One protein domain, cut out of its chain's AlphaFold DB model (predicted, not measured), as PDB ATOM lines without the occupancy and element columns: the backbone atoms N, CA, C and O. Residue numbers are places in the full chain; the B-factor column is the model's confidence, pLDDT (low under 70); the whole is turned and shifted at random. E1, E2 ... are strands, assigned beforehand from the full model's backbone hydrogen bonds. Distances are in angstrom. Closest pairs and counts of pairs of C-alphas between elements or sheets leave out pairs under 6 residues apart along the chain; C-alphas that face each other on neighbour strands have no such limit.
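AT A GLANCE: This is residues 303 to 349 of the 604 residues of an uncharacterized protein of Protopolystoma xenopodis (UniProt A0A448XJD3). The model is one small, strongly twisted antiparallel sheet, in which a long two-stranded hairpin, E1 and E2, has the shorter strand E3 side by side with the end part of E2. A loop without named elements, residues 330 to 343, leads from E2 round to E3, and the first residues, 303 to 309, make a tail before E1. The printed part has 47 residues with no named helix and three named strands, E1, E2 and E3 along the chain and in the same order across the sheet. The class is all strand, with 23 of the 47 printed residues, under half, in named elements. The whole is loose, with a radius of gyration of the C-alphas of 12.4 A, and flat, with spans of 32 by 29 by 15 A.

IN THESE COORDINATES: The printed part begins at Arg 303, and residues 303 to 309 precede the first strand. E1 is residues 310 to 318, from C-alpha 310 at (-33.110, -37.361, 12.933), and is 23.4 A long from first to last C-alpha. E2 is residues 321 to 329, beginning with C-alpha 321 at (-12.909, -41.612, 20.462), and is 24.6 A long. E3 is residues 344 to 348, is 13.1 A long and ends with C-alpha 348 at (-20.826, -37.476, 11.714).

HOW THE PARTS SIT: The three strands form a meander, each strand the antiparallel neighbour of the one before. E1 and E2 are a hairpin with a tight link of 2 residues, and their directions stand at 142 degrees. The C-alphas of Val 312 and Ala 326 face each other at 4.5 A. N 313 and O 325 are within hydrogen-bond range at 2.9 A, and so are N 323 and O 315 at 3.0 A. E2 and E3 are also a hairpin, antiparallel at 140 degrees, with a long link of 14 residues. The C-alphas of Arg 325 and Arg 348 face each other at 4.3 A. N 345 and O 328 are within hydrogen-bond range at 2.8 A, and so are N 326 and O 347 at 2.9 A. E1 and E3 are the edge strands and E2 is the inner strand.

THE WHOLE: The two C-alphas farthest apart are those of Pro 305 and Ser 320, at 36.6 A, while the first and last printed C-alphas, of Arg 303 and Leu 349, are 16.3 A apart. The C-alphas of the sheet lie up to 5.4 A off its best plane. The C-alphas of residues 330 to 343 lie 8 to 17 A from the mean of all C-alphas. The printed part has no cut. The mean pLDDT of the printed part is 76.1, and it is under 70 at residues 303 to 309, 317 to 319, 335 to 337 and 339.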
ATOM      1  N   ARG A 303     -38.373 -34.107  14.815       63.88
ATOM      2  CA  ARG A 303     -39.041 -33.117  13.958       63.88
ATOM      3  C   ARG A 303     -40.427 -33.629  13.588       63.88
ATOM      4  O   ARG A 303     -40.573 -34.802  13.258       63.88
ATOM      5  N   GLN A 304     -41.428 -32.753  13.622       55.47
ATOM      6  CA  GLN A 304     -42.745 -33.059  13.063       55.47
ATOM      7  C   GLN A 304     -42.794 -32.649  11.579       55.47
ATOM      8  O   GLN A 304     -42.295 -31.574  11.243       55.47
ATOM      9  N   PRO A 305     -43.396 -33.463  10.689       56.94
ATOM     10  CA  PRO A 305     -43.974 -34.784  10.949       56.94
ATOM     11  C   PRO A 305     -42.906 -35.868  11.185       56.94
ATOM     12  O   PRO A 305     -41.858 -35.872  10.543       56.94
ATOM     13  N   ASN A 306     -43.222 -36.841  12.048       60.62
ATOM     14  CA  ASN A 306     -42.286 -37.845  12.592       60.62
ATOM     15  C   ASN A 306     -41.507 -38.675  11.552       60.62
ATOM     16  O   ASN A 306     -40.512 -39.294  11.897       60.62
ATOM     17  N   ARG A 307     -41.920 -38.693  10.276       59.34
ATOM     18  CA  ARG A 307     -41.187 -39.360   9.181       59.34
ATOM     19  C   ARG A 307     -39.851 -38.682   8.826       59.34
ATOM     20  O   ARG A 307     -39.118 -39.212   7.998       59.34
ATOM     21  N   ALA A 308     -39.555 -37.524   9.417       64.06
ATOM     22  CA  ALA A 308     -38.301 -36.788   9.260       64.06
ATOM     23  C   ALA A 308     -37.543 -36.600  10.595       64.06
ATOM     24  O   ALA A 308     -36.776 -35.643  10.733       64.06
ATOM     25  N   SER A 309     -37.762 -37.473  11.590       68.81
ATOM     26  CA  SER A 309     -36.933 -37.514  12.802       68.81
ATOM     27  C   SER A 309     -35.477 -37.821  12.447       68.81
ATOM     28  O   SER A 309     -35.187 -38.677  11.610       68.81
ATOM     29  N   ILE A 310     -34.544 -37.114  13.088       74.75
ATOM     30  CA  ILE A 310     -33.110 -37.361  12.933       74.75
ATOM     31  C   ILE A 310     -32.629 -37.998  14.232       74.75
ATOM     32  O   ILE A 310     -32.476 -37.328  15.254       74.75
ATOM     33  N   HIS A 311     -32.410 -39.311  14.189       77.25
ATOM     34  CA  HIS A 311     -31.898 -40.054  15.334       77.25
ATOM     35  C   HIS A 311     -30.391 -39.833  15.440       77.25
ATOM     36  O   HIS A 311     -29.639 -40.193  14.526       77.25
ATOM     37  N   VAL A 312     -29.965 -39.240  16.557       80.69
ATOM     38  CA  VAL A 312     -28.560 -39.008  16.875       80.69
ATOM     39  C   VAL A 312     -28.113 -40.036  17.912       80.69
ATOM     40  O   VAL A 312     -28.807 -40.335  18.876       80.69
ATOM     41  N   PHE A 313     -26.956 -40.635  17.685       82.25
ATOM     42  CA  PHE A 313     -26.387 -41.658  18.554       82.25
ATOM     43  C   PHE A 313     -24.902 -41.378  18.745       82.25
ATOM     44  O   PHE A 313     -24.261 -40.749  17.895       82.25
ATOM     45  N   GLN A 314     -24.363 -41.804  19.884       80.81
ATOM     46  CA  GLN A 314     -22.951 -41.643  20.192       80.81
ATOM     47  C   GLN A 314     -22.268 -42.982  19.953       80.81
ATOM     48  O   GLN A 314     -22.481 -43.940  20.685       80.81
ATOM     49  N   CYS A 315     -21.443 -43.054  18.913       78.88
ATOM     50  CA  CYS A 315     -20.673 -44.255  18.617       78.88
ATOM     51  C   CYS A 315     -19.224 -44.087  19.088       78.88
ATOM     52  O   CYS A 315     -18.595 -43.046  18.863       78.88
ATOM     53  N   ARG A 316     -18.661 -45.143  19.680       75.06
ATOM     54  CA  ARG A 316     -17.211 -45.284  19.877       75.06
ATOM     55  C   ARG A 316     -16.620 -45.846  18.587       75.06
ATOM     56  O   ARG A 316     -16.773 -47.033  18.305       75.06
ATOM     57  N   GLN A 317     -16.013 -44.992  17.761       65.56
ATOM     58  CA  GLN A 317     -15.485 -45.425  16.456       65.56
ATOM     59  C   GLN A 317     -14.165 -46.199  16.604       65.56
ATOM     60  O   GLN A 317     -13.905 -47.154  15.876       65.56
ATOM     61  N   LEU A 318     -13.352 -45.766  17.563       66.56
ATOM     62  CA  LEU A 318     -12.134 -46.390  18.068       66.56
ATOM     63  C   LEU A 318     -12.224 -46.292  19.598       66.56
ATOM     64  O   LEU A 318     -12.925 -45.409  20.099       66.56
ATOM     65  N   GLU A 319     -11.546 -47.164  20.343       67.62
ATOM     66  CA  GLU A 319     -11.728 -47.313  21.804       67.62
ATOM     67  C   GLU A 319     -11.567 -46.005  22.599       67.62
ATOM     68  O   GLU A 319     -12.183 -45.832  23.648       67.62
ATOM     69  N   SER A 320     -10.800 -45.058  22.057       72.56
ATOM     70  CA  SER A 320     -10.497 -43.752  22.642       72.56
ATOM     71  C   SER A 320     -11.262 -42.560  22.047       72.56
ATOM     72  O   SER A 320     -10.973 -41.433  22.445       72.56
ATOM     73  N   ARG A 321     -12.199 -42.743  21.096       82.88
ATOM     74  CA  ARG A 321     -12.909 -41.612  20.462       82.88
ATOM     75  C   ARG A 321     -14.422 -41.777  20.360       82.88
ATOM     76  O   ARG A 321     -14.923 -42.635  19.628       82.88
ATOM     77  N   LEU A 322     -15.135 -40.859  21.010       84.69
ATOM     78  CA  LEU A 322     -16.584 -40.700  20.900       84.69
ATOM     79  C   LEU A 322     -16.933 -39.770  19.725       84.69
ATOM     80  O   LEU A 322     -16.374 -38.683  19.581       84.69
ATOM     81  N   GLU A 323     -17.893 -40.171  18.892       87.12
ATOM     82  CA  GLU A 323     -18.464 -39.331  17.834       87.12
ATOM     83  C   GLU A 323     -19.993 -39.322  17.914       87.12
ATOM     84  O   GLU A 323     -20.611 -40.376  18.045       87.12
ATOM     85  N   HIS A 324     -20.614 -38.150  17.761       85.50
ATOM     86  CA  HIS A 324     -22.053 -38.065  17.515       85.50
ATOM     87  C   HIS A 324     -22.323 -38.255  16.027       85.50
ATOM     88  O   HIS A 324     -21.721 -37.597  15.169       85.50
ATOM     89  N   ARG A 325     -23.228 -39.178  15.708       87.62
ATOM     90  CA  ARG A 325     -23.643 -39.478  14.339       87.62
ATOM     91  C   ARG A 325     -25.153 -39.397  14.215       87.62
ATOM     92  O   ARG A 325     -25.878 -39.828  15.101       87.62
ATOM     93  N   ALA A 326     -25.619 -38.873  13.089       88.19
ATOM     94  CA  ALA A 326     -27.005 -38.994  12.667       88.19
ATOM     95  C   ALA A 326     -27.147 -40.211  11.747       88.19
ATOM     96  O   ALA A 326     -26.351 -40.379  10.820       88.19
ATOM     97  N   ARG A 327     -28.168 -41.043  11.974       86.56
ATOM     98  CA  ARG A 327     -28.640 -42.015  10.974       86.56
ATOM     99  C   ARG A 327     -29.608 -41.278  10.053       86.56
ATOM    100  O   ARG A 327     -30.644 -40.806  10.514       86.56
ATOM    101  N   VAL A 328     -29.271 -41.183   8.770       83.62
ATOM    102  CA  VAL A 328     -30.162 -40.644   7.731       83.62
ATOM    103  C   VAL A 328     -30.418 -41.702   6.655       83.62
ATOM    104  O   VAL A 328     -29.540 -42.531   6.407       83.62
ATOM    105  N   PRO A 329     -31.586 -41.699   5.990       80.31
ATOM    106  CA  PRO A 329     -31.812 -42.538   4.816       80.31
ATOM    107  C   PRO A 329     -30.761 -42.268   3.732       80.31
ATOM    108  O   PRO A 329     -30.464 -41.108   3.438       80.31
ATOM    109  N   ALA A 330     -30.233 -43.312   3.083       82.50
ATOM    110  CA  ALA A 330     -29.281 -43.157   1.977       82.50
ATOM    111  C   ALA A 330     -29.838 -42.290   0.831       82.50
ATOM    112  O   ALA A 330     -29.087 -41.596   0.152       82.50
ATOM    113  N   THR A 331     -31.165 -42.259   0.671       78.81
ATOM    114  CA  THR A 331     -31.893 -41.418  -0.293       78.81
ATOM    115  C   THR A 331     -31.734 -39.910  -0.068       78.81
ATOM    116  O   THR A 331     -32.030 -39.137  -0.976       78.81
ATOM    117  N   TRP A 332     -31.267 -39.468   1.106       79.00
ATOM    118  CA  TRP A 332     -30.973 -38.056   1.387       79.00
ATOM    119  C   TRP A 332     -29.567 -37.639   0.922       79.00
ATOM    120  O   TRP A 332     -29.253 -36.449   0.912       79.00
ATOM    121  N   LEU A 333     -28.710 -38.595   0.537       81.06
ATOM    122  CA  LEU A 333     -27.355 -38.334   0.054       81.06
ATOM    123  C   LEU A 333     -27.313 -38.341  -1.485       81.06
ATOM    124  O   LEU A 333     -27.650 -39.353  -2.100       81.06
ATOM    125  N   PRO A 334     -26.824 -37.270  -2.141       74.94
ATOM    126  CA  PRO A 334     -26.954 -37.073  -3.591       74.94
ATOM    127  C   PRO A 334     -26.043 -37.961  -4.469       74.94
ATOM    128  O   PRO A 334     -25.789 -37.615  -5.620       74.94
ATOM    129  N   ARG A 335     -25.490 -39.068  -3.951       66.50
ATOM    130  CA  ARG A 335     -24.503 -39.905  -4.672       66.50
ATOM    131  C   ARG A 335     -24.538 -41.402  -4.317       66.50
ATOM    132  O   ARG A 335     -23.571 -42.109  -4.574       66.50
ATOM    133  N   ALA A 336     -25.617 -41.892  -3.705       61.84
ATOM    134  CA  ALA A 336     -25.750 -43.296  -3.299       61.84
ATOM    135  C   ALA A 336     -26.345 -44.187  -4.417       61.84
ATOM    136  O   ALA A 336     -27.308 -44.921  -4.191       61.84
ATOM    137  N   GLU A 337     -25.790 -44.119  -5.631       69.88
ATOM    138  CA  GLU A 337     -26.180 -45.022  -6.723       69.88
ATOM    139  C   GLU A 337     -25.820 -46.470  -6.350       69.88
ATOM    140  O   GLU A 337     -24.653 -46.801  -6.152       69.88
ATOM    141  N   GLY A 338     -26.837 -47.325  -6.200       75.69
ATOM    142  CA  GLY A 338     -26.687 -48.728  -5.789       75.69
ATOM    143  C   GLY A 338     -26.938 -49.022  -4.304       75.69
ATOM    144  O   GLY A 338     -26.985 -50.192  -3.930       75.69
ATOM    145  N   ALA A 339     -27.162 -48.018  -3.447       69.94
ATOM    146  CA  ALA A 339     -27.608 -48.280  -2.077       69.94
ATOM    147  C   ALA A 339     -29.085 -48.717  -2.053       69.94
ATOM    148  O   ALA A 339     -29.933 -48.104  -2.706       69.94
ATOM    149  N   SER A 340     -29.411 -49.744  -1.258       77.44
ATOM    150  CA  SER A 340     -30.811 -50.103  -0.986       77.44
ATOM    151  C   SER A 340     -31.568 -48.900  -0.413       77.44
ATOM    152  O   SER A 340     -31.021 -48.155   0.404       77.44
ATOM    153  N   ARG A 341     -32.839 -48.726  -0.804       74.06
ATOM    154  CA  ARG A 341     -33.698 -47.628  -0.316       74.06
ATOM    155  C   ARG A 341     -33.859 -47.623   1.207       74.06
ATOM    156  O   ARG A 341     -34.044 -46.550   1.774       74.06
ATOM    157  N   ASP A 342     -33.718 -48.788   1.830       77.62
ATOM    158  CA  ASP A 342     -33.852 -48.986   3.276       77.62
ATOM    159  C   ASP A 342     -32.501 -48.906   4.017       77.62
ATOM    160  O   ASP A 342     -32.438 -49.068   5.235       77.62
ATOM    161  N   SER A 343     -31.402 -48.635   3.301       80.88
ATOM    162  CA  SER A 343     -30.082 -48.444   3.905       80.88
ATOM    163  C   SER A 343     -30.013 -47.111   4.657       80.88
ATOM    164  O   SER A 343     -30.196 -46.035   4.078       80.88
ATOM    165  N   LEU A 344     -29.718 -47.176   5.956       81.00
ATOM    166  CA  LEU A 344     -29.392 -46.011   6.774       81.00
ATOM    167  C   LEU A 344     -27.887 -45.748   6.717       81.00
ATOM    168  O   LEU A 344     -27.081 -46.630   7.002       81.00
ATOM    169  N   VAL A 345     -27.502 -44.509   6.420       84.38
ATOM    170  CA  VAL A 345     -26.105 -44.065   6.435       84.38
ATOM    171  C   VAL A 345     -25.847 -43.270   7.710       84.38
ATOM    172  O   VAL A 345     -26.567 -42.321   8.022       84.38
ATOM    173  N   SER A 346     -24.799 -43.643   8.451       84.62
ATOM    174  CA  SER A 346     -24.319 -42.851   9.586       84.62
ATOM    175  C   SER A 346     -23.448 -41.695   9.094       84.62
ATOM    176  O   SER A 346     -22.409 -41.936   8.477       84.62
ATOM    177  N   ILE A 347     -23.815 -40.456   9.412       86.81
ATOM    178  CA  ILE A 347     -23.014 -39.263   9.113       86.81
ATOM    179  C   ILE A 347     -22.589 -38.622  10.431       86.81
ATOM    180  O   ILE A 347     -23.422 -38.431  11.315       86.81
ATOM    181  N   ARG A 348     -21.307 -38.261  10.567       87.31
ATOM    182  CA  ARG A 348     -20.826 -37.476  11.714       87.31
ATOM    183  C   ARG A 348     -21.536 -36.125  11.761       87.31
ATOM    184  O   ARG A 348     -21.575 -35.408  10.762       87.31
ATOM    185  N   LEU A 349     -22.082 -35.781  12.921       86.94
ATOM    186  CA  LEU A 349     -22.865 -34.567  13.083       86.94
ATOM    187  C   LEU A 349     -21.946 -33.319  12.985       86.94
ATOM    188  O   LEU A 349     -20.805 -33.347  13.457       86.94
TER     189      LEU A 349